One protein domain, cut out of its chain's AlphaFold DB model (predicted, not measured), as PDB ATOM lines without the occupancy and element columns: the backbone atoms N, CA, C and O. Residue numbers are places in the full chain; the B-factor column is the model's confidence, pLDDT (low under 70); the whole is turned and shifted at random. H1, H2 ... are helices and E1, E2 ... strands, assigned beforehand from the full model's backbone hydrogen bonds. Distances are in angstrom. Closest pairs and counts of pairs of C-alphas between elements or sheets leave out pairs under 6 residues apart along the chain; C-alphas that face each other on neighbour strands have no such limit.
ATOM      1  N   ASP A 449     153.931 117.339 198.777       70.06
ATOM      2  CA  ASP A 449     155.083 117.238 199.680       70.06
ATOM      3  C   ASP A 449     156.413 117.639 199.012       70.06
ATOM      4  O   ASP A 449     157.482 117.487 199.605       70.06
ATOM      5  N   LEU A 450     156.362 118.182 197.789       75.56
ATOM      6  CA  LEU A 450     157.521 118.790 197.138       75.56
ATOM      7  C   LEU A 450     158.068 119.969 197.976       75.56
ATOM      8  O   LEU A 450     157.279 120.824 198.406       75.56
ATOM      9  N   PRO A 451     159.398 120.072 198.180       81.19
ATOM     10  CA  PRO A 451     160.021 121.170 198.906       81.19
ATOM     11  C   PRO A 451     159.657 122.521 198.292       81.19
ATOM     12  O   PRO A 451     159.896 122.786 197.114       81.19
ATOM     13  N   LEU A 452     159.093 123.409 199.113       85.69
ATOM     14  CA  LEU A 452     158.636 124.717 198.646       85.69
ATOM     15  C   LEU A 452     159.777 125.604 198.126       85.69
ATOM     16  O   LEU A 452     159.525 126.461 197.285       85.69
ATOM     17  N   GLU A 453     161.007 125.392 198.596       83.62
ATOM     18  CA  GLU A 453     162.202 126.092 198.108       83.62
ATOM     19  C   GLU A 453     162.546 125.704 196.659       83.62
ATOM     20  O   GLU A 453     162.728 126.585 195.819       83.62
ATOM     21  N   ASP A 454     162.531 124.410 196.327       81.75
ATOM     22  CA  ASP A 454     162.792 123.930 194.962       81.75
ATOM     23  C   ASP A 454     161.697 124.402 193.995       81.75
ATOM     24  O   ASP A 454     161.969 124.808 192.864       81.75
ATOM     25  N   VAL A 455     160.441 124.392 194.451       85.25
ATOM     26  CA  VAL A 455     159.285 124.881 193.686       85.25
ATOM     27  C   VAL A 455     159.364 126.396 193.475       85.25
ATOM     28  O   VAL A 455     159.089 126.864 192.372       85.25
ATOM     29  N   ALA A 456     159.788 127.165 194.482       86.44
ATOM     30  CA  ALA A 456     160.007 128.606 194.361       86.44
ATOM     31  C   ALA A 456     161.109 128.946 193.346       86.44
ATOM     32  O   ALA A 456     160.922 129.846 192.527       86.44
ATOM     33  N   TRP A 457     162.210 128.187 193.339       85.56
ATOM     34  CA  TRP A 457     163.277 128.350 192.351       85.56
ATOM     35  C   TRP A 457     162.780 128.080 190.920       85.56
ATOM     36  O   TRP A 457     162.968 128.912 190.034       85.56
ATOM     37  N   HIS A 458     162.048 126.981 190.694       83.50
ATOM     38  CA  HIS A 458     161.471 126.669 189.375       83.50
ATOM     39  C   HIS A 458     160.400 127.678 188.918       83.50
ATOM     40  O   HIS A 458     160.181 127.835 187.715       83.50
ATOM     41  N   LEU A 459     159.747 128.382 189.852       85.69
ATOM     42  CA  LEU A 459     158.835 129.501 189.578       85.69
ATOM     43  C   LEU A 459     159.560 130.814 189.213       85.69
ATOM     44  O   LEU A 459     158.894 131.803 188.912       85.69
ATOM     45  N   GLY A 460     160.898 130.844 189.224       83.69
ATOM     46  CA  GLY A 460     161.685 132.046 188.939       83.69
ATOM     47  C   GLY A 460     161.698 133.049 190.095       83.69
ATOM     48  O   GLY A 460     161.695 134.258 189.860       83.69
ATOM     49  N   LEU A 461     161.656 132.559 191.340       86.12
ATOM     50  CA  LEU A 461     161.847 133.372 192.539       86.12
ATOM     51  C   LEU A 461     163.292 133.233 193.040       86.12
ATOM     52  O   LEU A 461     163.801 132.124 193.191       86.12
ATOM     53  N   ASP A 462     163.915 134.358 193.377       85.50
ATOM     54  CA  ASP A 462     165.276 134.434 193.904       85.50
ATOM     55  C   ASP A 462     165.276 134.491 195.438       85.50
ATOM     56  O   ASP A 462     164.517 135.246 196.059       85.50
ATOM     57  N   LYS A 463     166.162 133.728 196.083       84.06
ATOM     58  CA  LYS A 463     166.319 133.741 197.545       84.06
ATOM     59  C   LYS A 463     166.956 135.063 197.996       84.06
ATOM     60  O   LYS A 463     167.975 135.486 197.464       84.06
ATOM     61  N   ALA A 464     166.351 135.743 198.969       78.69
ATOM     62  CA  ALA A 464     166.763 137.085 199.374       78.69
ATOM     63  C   ALA A 464     167.960 137.084 200.341       78.69
ATOM     64  O   ALA A 464     167.946 136.386 201.353       78.69
ATOM     65  N   ASP A 465     168.912 137.998 200.123       66.69
ATOM     66  CA  ASP A 465     170.171 138.121 200.889       66.69
ATOM     67  C   ASP A 465     170.006 138.350 202.406       66.69
ATOM     68  O   ASP A 465     170.967 138.236 203.168       66.69
ATOM     69  N   LYS A 466     168.811 138.746 202.869       59.09
ATOM     70  CA  LYS A 466     168.522 139.058 204.280       59.09
ATOM     71  C   LYS A 466     167.173 138.494 204.728       59.09
ATOM     72  O   LYS A 466     166.118 138.913 204.248       59.09
ATOM     73  N   GLY A 467     167.230 137.617 205.736       58.62
ATOM     74  CA  GLY A 467     166.086 136.902 206.311       58.62
ATOM     75  C   GLY A 467     165.796 135.616 205.538       58.62
ATOM     76  O   GLY A 467     164.877 135.601 204.727       58.62
ATOM     77  N   GLY A 468     166.589 134.567 205.791       66.88
ATOM     78  CA  GLY A 468     166.861 133.430 204.888       66.88
ATOM     79  C   GLY A 468     165.695 132.560 204.394       66.88
ATOM     80  O   GLY A 468     165.926 131.660 203.594       66.88
ATOM     81  N   ASN A 469     164.464 132.846 204.811       80.25
ATOM     82  CA  ASN A 469     163.233 132.196 204.358       80.25
ATOM     83  C   ASN A 469     162.476 133.021 203.294       80.25
ATOM     84  O   ASN A 469     161.441 132.587 202.787       80.25
ATOM     85  N   ARG A 470     162.958 134.226 202.960       84.19
ATOM     86  CA  ARG A 470     162.319 135.147 202.010       84.19
ATOM     87  C   ARG A 470     162.800 134.915 200.580       84.19
ATOM     88  O   ARG A 470     163.998 134.897 200.318       84.19
ATOM     89  N   TRP A 471     161.846 134.863 199.665       87.12
ATOM     90  CA  TRP A 471     162.012 134.731 198.224       87.12
ATOM     91  C   TRP A 471     161.391 135.951 197.534       87.12
ATOM     92  O   TRP A 471     160.344 136.450 197.956       87.12
ATOM     93  N   LYS A 472     162.056 136.470 196.504       85.06
ATOM     94  CA  LYS A 472     161.683 137.676 195.757       85.06
ATOM     95  C   LYS A 472     161.505 137.328 194.288       85.06
ATOM     96  O   LYS A 472     162.334 136.639 193.714       85.06
ATOM     97  N   GLY A 473     160.467 137.860 193.662       76.06
ATOM     98  CA  GLY A 473     160.250 137.700 192.228       76.06
ATOM     99  C   GLY A 473     158.870 138.196 191.835       76.06
ATOM    100  O   GLY A 473     158.005 138.368 192.694       76.06
ATOM    101  N   LEU A 474     158.676 138.485 190.545       65.38
ATOM    102  CA  LEU A 474     157.374 138.852 189.960       65.38
ATOM    103  C   LEU A 474     156.632 140.009 190.683       65.38
ATOM    104  O   LEU A 474     155.411 140.116 190.615       65.38
ATOM    105  N   GLY A 475     157.367 140.898 191.367       67.31
ATOM    106  CA  GLY A 475     156.822 142.043 192.114       67.31
ATOM    107  C   GLY A 475     156.390 141.759 193.564       67.31
ATOM    108  O   GLY A 475     155.900 142.669 194.232       67.31
ATOM    109  N   GLY A 476     156.583 140.536 194.070       76.06
ATOM    110  CA  GLY A 476     156.208 140.120 195.426       76.06
ATOM    111  C   GLY A 476     157.381 139.693 196.316       76.06
ATOM    112  O   GLY A 476     158.509 139.497 195.854       76.06
ATOM    113  N   VAL A 477     157.095 139.521 197.613       84.94
ATOM    114  CA  VAL A 477     157.992 138.859 198.576       84.94
ATOM    115  C   VAL A 477     157.234 137.733 199.271       84.94
ATOM    116  O   VAL A 477     156.335 137.980 200.078       84.94
ATOM    117  N   ILE A 478     157.633 136.498 198.976       88.44
ATOM    118  CA  ILE A 478     157.051 135.278 199.534       88.44
ATOM    119  C   ILE A 478     158.000 134.733 200.599       88.44
ATOM    120  O   ILE A 478     159.184 134.538 200.358       88.44
ATOM    121  N   ASN A 479     157.490 134.496 201.800       89.25
ATOM    122  CA  ASN A 479     158.230 133.886 202.896       89.25
ATOM    123  C   ASN A 479     157.827 132.419 203.026       89.25
ATOM    124  O   ASN A 479     156.637 132.133 203.142       89.25
ATOM    125  N   ILE A 480     158.801 131.514 202.996       87.56
ATOM    126  CA  ILE A 480     158.603 130.062 202.973       87.56
ATOM    127  C   ILE A 480     159.144 129.469 204.275       87.56
ATOM    128  O   ILE A 480     160.312 129.645 204.608       87.56
ATOM    129  N   THR A 481     158.301 128.768 205.025       84.06
ATOM    130  CA  THR A 481     158.666 128.110 206.286       84.06
ATOM    131  C   THR A 481     158.115 126.691 206.267       84.06
ATOM    132  O   THR A 481     156.899 126.490 206.296       84.06
ATOM    133  N   ASP A 482     159.025 125.720 206.188       79.44
ATOM    134  CA  ASP A 482     158.734 124.295 206.020       79.44
ATOM    135  C   ASP A 482     157.750 124.048 204.855       79.44
ATOM    136  O   ASP A 482     158.057 124.343 203.701       79.44
ATOM    137  N   SER A 483     156.544 123.553 205.143       80.06
ATOM    138  CA  SER A 483     155.490 123.260 204.162       80.06
ATOM    139  C   SER A 483     154.485 124.402 203.946       80.06
ATOM    140  O   SER A 483     153.450 124.202 203.299       80.06
ATOM    141  N   LYS A 484     154.752 125.605 204.472       87.69
ATOM    142  CA  LYS A 484     153.874 126.786 204.379       87.69
ATOM    143  C   LYS A 484     154.572 127.969 203.721       87.69
ATOM    144  O   LYS A 484     155.780 128.145 203.839       87.69
ATOM    145  N   TRP A 485     153.785 128.825 203.079       90.88
ATOM    146  CA  TRP A 485     154.263 130.072 202.488       90.88
ATOM    147  C   TRP A 485     153.296 131.230 202.755       90.88
ATOM    148  O   TRP A 485     152.092 131.027 202.940       90.88
ATOM    149  N   TYR A 486     153.825 132.454 202.771       89.56
ATOM    150  CA  TYR A 486     153.060 133.689 202.943       89.56
ATOM    151  C   TYR A 486     153.607 134.808 202.051       89.56
ATOM    152  O   TYR A 486     154.777 135.172 202.154       89.56
ATOM    153  N   ASP A 487     152.757 135.363 201.194       88.56
ATOM    154  CA  ASP A 487     153.027 136.536 200.369       88.56
ATOM    155  C   ASP A 487     152.604 137.806 201.120       88.56
ATOM    156  O   ASP A 487     151.413 138.048 201.358       88.56
ATOM    157  N   PHE A 488     153.590 138.630 201.480       81.69
ATOM    158  CA  PHE A 488     153.362 139.891 202.184       81.69
ATOM    159  C   PHE A 488     152.747 140.982 201.298       81.69
ATOM    160  O   PHE A 488     152.052 141.853 201.816       81.69
ATOM    161  N   THR A 489     152.963 140.936 199.981       83.88
ATOM    162  CA  THR A 489     152.395 141.901 199.029       83.88
ATOM    163  C   THR A 489     150.916 141.601 198.793       83.88
ATOM    164  O   THR A 489     150.085 142.507 198.822       83.88
ATOM    165  N   ALA A 490     150.564 140.326 198.614       83.00
ATOM    166  CA  ALA A 490     149.178 139.900 198.404       83.00
ATOM    167  C   ALA A 490     148.369 139.699 199.703       83.00
ATOM    168  O   ALA A 490     147.159 139.482 199.626       83.00
ATOM    169  N   SER A 491     149.017 139.724 200.876       86.19
ATOM    170  CA  SER A 491     148.430 139.353 202.180       86.19
ATOM    171  C   SER A 491     147.740 137.978 202.169       86.19
ATOM    172  O   SER A 491     146.684 137.778 202.774       86.19
ATOM    173  N   LYS A 492     148.333 137.012 201.456       87.06
ATOM    174  CA  LYS A 492     147.811 135.648 201.272       87.06
ATOM    175  C   LYS A 492     148.854 134.623 201.684       87.06
ATOM    176  O   LYS A 492     150.033 134.793 201.403       87.06
ATOM    177  N   GLY A 493     148.409 133.530 202.291       87.06
ATOM    178  CA  GLY A 493     149.263 132.388 202.601       87.06
ATOM    179  C   GLY A 493     148.591 131.068 202.266       87.06
ATOM    180  O   GLY A 493     147.365 130.984 202.169       87.06
ATOM    181  N   GLY A 494     149.412 130.036 202.108       85.88
ATOM    182  CA  GLY A 494     148.991 128.684 201.768       85.88
ATOM    183  C   GLY A 494     149.974 127.637 202.285       85.88
ATOM    184  O   GLY A 494     150.968 127.953 202.938       85.88
ATOM    185  N   GLY A 495     149.686 126.367 202.000       84.12
ATOM    186  CA  GLY A 495     150.574 125.250 202.327       84.12
ATOM    187  C   GLY A 495     150.621 124.211 201.213       84.12
ATOM    188  O   GLY A 495     149.598 123.947 200.575       84.12
ATOM    189  N   GLY A 496     151.799 123.629 200.993       84.75
ATOM    190  CA  GLY A 496     152.091 122.685 199.912       84.75
ATOM    191  C   GLY A 496     152.327 123.338 198.542       84.75
ATOM    192  O   GLY A 496     151.816 124.426 198.246       84.75
ATOM    193  N   ALA A 497     153.106 122.648 197.704       85.94
ATOM    194  CA  ALA A 497     153.628 123.156 196.432       85.94
ATOM    195  C   ALA A 497     152.542 123.609 195.446       85.94
ATOM    196  O   ALA A 497     152.633 124.695 194.874       85.94
ATOM    197  N   ILE A 498     151.466 122.827 195.306       83.44
ATOM    198  CA  ILE A 498     150.353 123.124 194.388       83.44
ATOM    199  C   ILE A 498     149.757 124.513 194.665       83.44
ATOM    200  O   ILE A 498     149.513 125.280 193.737       83.44
ATOM    201  N   ASN A 499     149.574 124.875 195.940       87.25
ATOM    202  CA  ASN A 499     149.022 126.179 196.309       87.25
ATOM    203  C   ASN A 499     149.992 127.331 196.006       87.25
ATOM    204  O   ASN A 499     149.536 128.411 195.636       87.25
ATOM    205  N   LEU A 500     151.308 127.106 196.129       87.88
ATOM    206  CA  LEU A 500     152.325 128.099 195.764       87.88
ATOM    207  C   LEU A 500     152.295 128.372 194.253       87.88
ATOM    208  O   LEU A 500     152.213 129.526 193.841       87.88
ATOM    209  N   VAL A 501     152.260 127.318 193.430       87.12
ATOM    210  CA  VAL A 501     152.168 127.429 191.962       87.12
ATOM    211  C   VAL A 501     150.854 128.085 191.527       87.12
ATOM    212  O   VAL A 501     150.871 128.977 190.679       87.12
ATOM    213  N   MET A 502     149.716 127.708 192.122       87.88
ATOM    214  CA  MET A 502     148.421 128.348 191.845       87.88
ATOM    215  C   MET A 502     148.435 129.851 192.153       87.88
ATOM    216  O   MET A 502     147.860 130.629 191.393       87.88
ATOM    217  N   HIS A 503     149.088 130.261 193.246       89.00
ATOM    218  CA  HIS A 503     149.207 131.667 193.641       89.00
ATOM    219  C   HIS A 503     150.137 132.451 192.709       89.00
ATOM    220  O   HIS A 503     149.722 133.467 192.160       89.00
ATOM    221  N   VAL A 504     151.358 131.958 192.479       87.75
ATOM    222  CA  VAL A 504     152.379 132.663 191.684       87.75
ATOM    223  C   VAL A 504     152.006 132.721 190.199       87.75
ATOM    224  O   VAL A 504     152.005 133.798 189.611       87.75
ATOM    225  N   ASN A 505     151.593 131.598 189.602       86.38
ATOM    226  CA  ASN A 505     151.207 131.547 188.187       86.38
ATOM    227  C   ASN A 505     149.744 131.969 187.940       86.38
ATOM    228  O   ASN A 505     149.285 131.921 186.799       86.38
ATOM    229  N   SER A 506     148.989 132.344 188.985       85.38
ATOM    230  CA  SER A 506     147.561 132.712 188.912       85.38
ATOM    231  C   SER A 506     146.698 131.698 188.140       85.38
ATOM    232  O   SER A 506     145.793 132.060 187.384       85.38
ATOM    233  N   CYS A 507     146.993 130.407 188.309       79.69
ATOM    234  CA  CYS A 507     146.441 129.322 187.500       79.69
ATOM    235  C   CYS A 507     145.505 128.404 188.304       79.69
ATOM    236  O   CYS A 507     145.530 128.370 189.537       79.69
ATOM    237  N   ASN A 508     144.641 127.655 187.612       76.19
ATOM    238  CA  ASN A 508     143.743 126.710 188.275       76.19
ATOM    239  C   ASN A 508     144.474 125.421 188.701       76.19
ATOM    240  O   ASN A 508     145.555 125.108 188.212       76.19
ATOM    241  N   PHE A 509     143.849 124.634 189.580       74.75
ATOM    242  CA  PHE A 509     144.424 123.405 190.143       74.75
ATOM    243  C   PHE A 509     144.968 122.417 189.090       74.75
ATOM    244  O   PHE A 509     146.051 121.867 189.273       74.75
ATOM    245  N   ARG A 510     144.273 122.229 187.957       70.00
ATOM    246  CA  ARG A 510     144.739 121.335 186.878       70.00
ATOM    247  C   ARG A 510     145.966 121.897 186.155       70.00
ATOM    248  O   ARG A 510     146.846 121.134 185.782       70.00
ATOM    249  N   GLN A 511     146.030 123.215 185.977       76.06
ATOM    250  CA  GLN A 511     147.185 123.892 185.379       76.06
ATOM    251  C   GLN A 511     148.406 123.855 186.308       76.06
ATOM    252  O   GLN A 511     149.510 123.611 185.835       76.06
ATOM    253  N   ALA A 512     148.210 124.026 187.619       76.94
ATOM    254  CA  ALA A 512     149.283 123.921 188.607       76.94
ATOM    255  C   ALA A 512     149.855 122.497 188.703       76.94
ATOM    256  O   ALA A 512     151.071 122.338 188.744       76.94
ATOM    257  N   LEU A 513     148.996 121.469 188.676       74.62
ATOM    258  CA  LEU A 513     149.426 120.066 188.603       74.62
ATOM    259  C   LEU A 513     150.225 119.778 187.326       74.62
ATOM    260  O   LEU A 513     151.299 119.195 187.408       74.62
ATOM    261  N   ALA A 514     149.733 120.218 186.163       73.38
ATOM    262  CA  ALA A 514     150.437 120.032 184.893       73.38
ATOM    263  C   ALA A 514     151.803 120.742 184.876       73.38
ATOM    264  O   ALA A 514     152.775 120.174 184.395       73.38
ATOM    265  N   TRP A 515     151.891 121.949 185.445       83.38
ATOM    266  CA  TRP A 515     153.154 122.679 185.585       83.38
ATOM    267  C   TRP A 515     154.139 121.957 186.513       83.38
ATOM    268  O   TRP A 515     155.315 121.850 186.186       83.38
ATOM    269  N   LEU A 516     153.671 121.427 187.648       79.50
ATOM    270  CA  LEU A 516     154.534 120.667 188.552       79.50
ATOM    271  C   LEU A 516     155.029 119.368 187.902       79.50
ATOM    272  O   LEU A 516     156.214 119.086 187.987       79.50
ATOM    273  N   HIS A 517     154.167 118.628 187.202       75.00
ATOM    274  CA  HIS A 517     154.547 117.393 186.506       75.00
ATOM    275  C   HIS A 517     155.489 117.640 185.305       75.00
ATOM    276  O   HIS A 517     156.298 116.781 184.963       75.00
ATOM    277  N   ASP A 518     155.407 118.798 184.646       76.69
ATOM    278  CA  ASP A 518     156.339 119.192 183.575       76.69
ATOM    279  C   ASP A 518     157.737 119.567 184.112       76.69
ATOM    280  O   ASP A 518     158.735 119.407 183.414       76.69
ATOM    281  N   ARG A 519     157.816 120.063 185.356       77.19
ATOM    282  CA  ARG A 519     159.062 120.538 185.983       77.19
ATOM    283  C   ARG A 519     159.727 119.540 186.929       77.19
ATOM    284  O   ARG A 519     160.942 119.581 187.077       77.19
ATOM    285  N   PHE A 520     158.946 118.667 187.554       74.25
ATOM    286  CA  PHE A 520     159.390 117.641 188.490       74.25
ATOM    287  C   PHE A 520     158.944 116.281 187.944       74.25
ATOM    288  O   PHE A 520     157.775 115.910 188.043       74.25
ATOM    289  N   ASP A 521     159.885 115.556 187.342       64.44
ATOM    290  CA  ASP A 521     159.694 114.190 186.855       64.44
ATOM    291  C   ASP A 521     159.533 113.186 188.016       64.44
ATOM    292  O   ASP A 521     159.727 113.525 189.188       64.44
ATOM    293  N   GLU A 522     159.178 111.928 187.717       57.81
ATOM    294  CA  GLU A 522     159.032 110.886 188.751       57.81
ATOM    295  C   GLU A 522     160.299 110.741 189.609       57.81
ATOM    296  O   GLU A 522     160.208 110.595 190.831       57.81
ATOM    297  N   GLU A 523     161.489 110.848 189.010       56.41
ATOM    298  CA  GLU A 523     162.749 110.792 189.754       56.41
ATOM    299  C   GLU A 523     163.030 112.040 190.597       56.41
ATOM    300  O   GLU A 523     163.592 111.915 191.688       56.41
ATOM    301  N   GLY A 524     162.686 113.233 190.110       59.38
ATOM    302  CA  GLY A 524     162.819 114.498 190.822       59.38
ATOM    303  C   GLY A 524     161.893 114.556 192.030       59.38
ATOM    304  O   GLY A 524     162.347 114.895 193.122       59.38
ATOM    305  N   MET A 525     160.640 114.112 191.877       58.28
ATOM    306  CA  MET A 525     159.714 113.905 192.995       58.28
ATOM    307  C   MET A 525     160.285 112.913 194.017       58.28
ATOM    308  O   MET A 525     160.398 113.239 195.199       58.28
ATOM    309  N   LEU A 526     160.719 111.726 193.575       56.09
ATOM    310  CA  LEU A 526     161.282 110.700 194.462       56.09
ATOM    311  C   LEU A 526     162.550 111.168 195.189       56.09
ATOM    312  O   LEU A 526     162.734 110.842 196.365       56.09
ATOM    313  N   ARG A 527     163.421 111.938 194.525       58.41
ATOM    314  CA  ARG A 527     164.600 112.562 195.144       58.41
ATOM    315  C   ARG A 527     164.189 113.596 196.184       58.41
ATOM    316  O   ARG A 527     164.615 113.482 197.329       58.41
ATOM    317  N   ALA A 528     163.329 114.541 195.821       56.34
ATOM    318  CA  ALA A 528     162.908 115.626 196.697       56.34
ATOM    319  C   ALA A 528     162.189 115.111 197.961       56.34
ATOM    320  O   ALA A 528     162.546 115.495 199.076       56.34
ATOM    321  N   THR A 529     161.264 114.153 197.819       55.19
ATOM    322  CA  THR A 529     160.589 113.507 198.956       55.19
ATOM    323  C   THR A 529     161.556 112.679 199.808       55.19
ATOM    324  O   THR A 529     161.485 112.745 201.036       55.19
ATOM    325  N   ARG A 530     162.502 111.939 199.205       54.88
ATOM    326  CA  ARG A 530     163.530 111.189 199.956       54.88
ATOM    327  C   ARG A 530     164.436 112.130 200.750       54.88
ATOM    328  O   ARG A 530     164.675 111.864 201.925       54.88
ATOM    329  N   THR A 531     164.906 113.222 200.150       55.50
ATOM    330  CA  THR A 531     165.757 114.219 200.816       55.50
ATOM    331  C   THR A 531     165.000 114.961 201.916       55.50
ATOM    332  O   THR A 531     165.554 115.155 202.997       55.50
ATOM    333  N   TYR A 532     163.726 115.308 201.711       54.00
ATOM    334  CA  TYR A 532     162.890 115.892 202.764       54.00
ATOM    335  C   TYR A 532     162.676 114.915 203.930       54.00
ATOM    336  O   TYR A 532     162.937 115.270 205.077       54.00
ATOM    337  N   ALA A 533     162.305 113.660 203.652       52.53
ATOM    338  CA  ALA A 533     162.141 112.627 204.676       52.53
ATOM    339  C   ALA A 533     163.447 112.348 205.440       52.53
ATOM    340  O   ALA A 533     163.424 112.226 206.663       52.53
ATOM    341  N   GLN A 534     164.591 112.315 204.747       54.47
ATOM    342  CA  GLN A 534     165.913 112.234 205.371       54.47
ATOM    343  C   GLN A 534     166.196 113.455 206.251       54.47
ATOM    344  O   GLN A 534     166.614 113.283 207.385       54.47
ATOM    345  N   THR A 535     165.905 114.671 205.783       57.53
ATOM    346  CA  THR A 535     166.126 115.912 206.547       57.53
ATOM    347  C   THR A 535     165.266 115.957 207.811       57.53
ATOM    348  O   THR A 535     165.763 116.313 208.877       57.53
ATOM    349  N   ILE A 536     163.994 115.556 207.726       56.31
ATOM    350  CA  ILE A 536     163.101 115.435 208.884       56.31
ATOM    351  C   ILE A 536     163.595 114.340 209.836       56.31
ATOM    352  O   ILE A 536     163.695 114.593 211.032       56.31
ATOM    353  N   ALA A 537     163.987 113.165 209.333       50.75
ATOM    354  CA  ALA A 537     164.563 112.108 210.164       50.75
ATOM    355  C   ALA A 537     165.867 112.553 210.853       50.75
ATOM    356  O   ALA A 537     166.066 112.253 212.024       50.75
ATOM    357  N   THR A 538     166.733 113.315 210.175       58.88
ATOM    358  CA  THR A 538     167.956 113.879 210.767       58.88
ATOM    359  C   THR A 538     167.647 114.944 211.821       58.88
ATOM    360  O   THR A 538     168.320 114.961 212.846       58.88
ATOM    361  N   LYS A 539     166.621 115.788 211.627       63.41
ATOM    362  CA  LYS A 539     166.137 116.713 212.670       63.41
ATOM    363  C   LYS A 539     165.608 115.950 213.889       63.41
ATOM    364  O   LYS A 539     166.046 116.234 214.994       63.41
ATOM    365  N   ILE A 540     164.762 114.938 213.689       53.47
ATOM    366  CA  ILE A 540     164.226 114.098 214.776       53.47
ATOM    367  C   ILE A 540     165.366 113.413 215.543       53.47
ATOM    368  O   ILE A 540     165.404 113.503 216.759       53.47
ATOM    369  N   VAL A 541     166.345 112.813 214.860       58.06
ATOM    370  CA  VAL A 541     167.518 112.178 215.500       58.06
ATOM    371  C   VAL A 541     168.431 113.185 216.223       58.06
ATOM    372  O   VAL A 541     169.163 112.802 217.135       58.06
ATOM    373  N   ALA A 542     168.408 114.465 215.839       62.16
ATOM    374  CA  ALA A 542     169.151 115.530 216.516       62.16
ATOM    375  C   ALA A 542     168.395 116.141 217.713       62.16
ATOM    376  O   ALA A 542     169.036 116.644 218.636       62.16
ATOM    377  N   GLU A 543     167.061 116.112 217.700       57.38
ATOM    378  CA  GLU A 543     166.189 116.668 218.747       57.38
ATOM    379  C   GLU A 543     165.789 115.614 219.801       57.38
ATOM    380  O   GLU A 543     165.659 115.942 220.981       57.38
ATOM    381  N   GLU A 544     165.670 114.343 219.408       49.19
ATOM    382  CA  GLU A 544     165.393 113.191 220.270       49.19
ATOM    383  C   GLU A 544     166.602 112.233 220.279       49.19
ATOM    384  O   GLU A 544     166.777 111.443 219.344       49.19
TER     385      GLU A 544
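Overview. This is residues 449 to 544 of the 595 residues of an uncharacterized protein of Tolypothrix sp. NIES-4075 (UniProt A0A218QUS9). A small, twisted four-stranded sheet has two short helices, H1 and H2, packed over one face, and no named helix covers the other. A third helix, H3, crosses H2 on the side away from the sheet, and from there the long helix H4 leads off as an arm; residues 534 to 544, of which 534 to 543 belong to H4, stick out free. The printed part has 96 residues, with four named helices and four named strands in the order H1 E1 E2 E3 E4 H2 H3 H4. The sheet runs E1 E2 E3 E4, antiparallel throughout, and the class is mixed, helices and strands. The whole is compact, with a radius of gyration of the C-alphas of 13.8 A and spans of 40 by 32 by 20 A.

Along the chain. Find C-alpha 452 at (158.636, 124.717, 198.646); there H1 begins, residues 452 to 458. Next come E1, residues 470 to 473, and E2, residues 476 to 481, which is 16.4 A long. E3 is residues 484 to 487, and E4, residues 492 to 495, begins at C-alpha 492, (147.811, 135.648, 201.272). H2 follows at residues 497 to 504, then H3 at residues 509 to 519, 15.5 A long. H4, residues 522 to 543, runs 31.4 A to C-alpha 543 at (166.189, 116.668, 218.747).

Arrangement. Begin at the sheet, a meander, each strand the antiparallel neighbour of the one before. In the hairpin E1 and E2, look at N 471 and O 478, 2.8 A apart, within hydrogen-bond range. In the hairpin E2 and E3, N 479 and O 486 are at 2.8 A; in the hairpin E3 and E4, N 487 and O 492 are at 2.8 A. H1 and H2 are on the same face, making two layers, helices on one face of a sheet. H1 lies over E2 at a height of 8.8 A over the sheet, and H2 over E3 at 9.1 A; both run along the strands. H1 and H2 touch at a steep tilt of 53 degrees, their closest C-alphas those of Leu 452 and Ala 497, 5.7 A. H2 touches H3, about perpendicular at 74 degrees, with the closest C-alphas, Met 502 and Ala 512, 5.6 A apart. H4 touches no helix; it is only just apart from H1, closest 8.5 A. In H1, H2, H3 and H4 every O i to N i+4 pair is within hydrogen-bond range.

Size, cuts and confidence. The C-alphas of Gly 475 and Glu 544, the two farthest apart, are 41.2 A from each other. The printed part has no cut. The link from H1 to E1, 11 residues, is long; the others are tight. Mean pLDDT of the printed part is 75.1; it is under 70 at residues 465 to 468, 474 to 475 and 521 to 544.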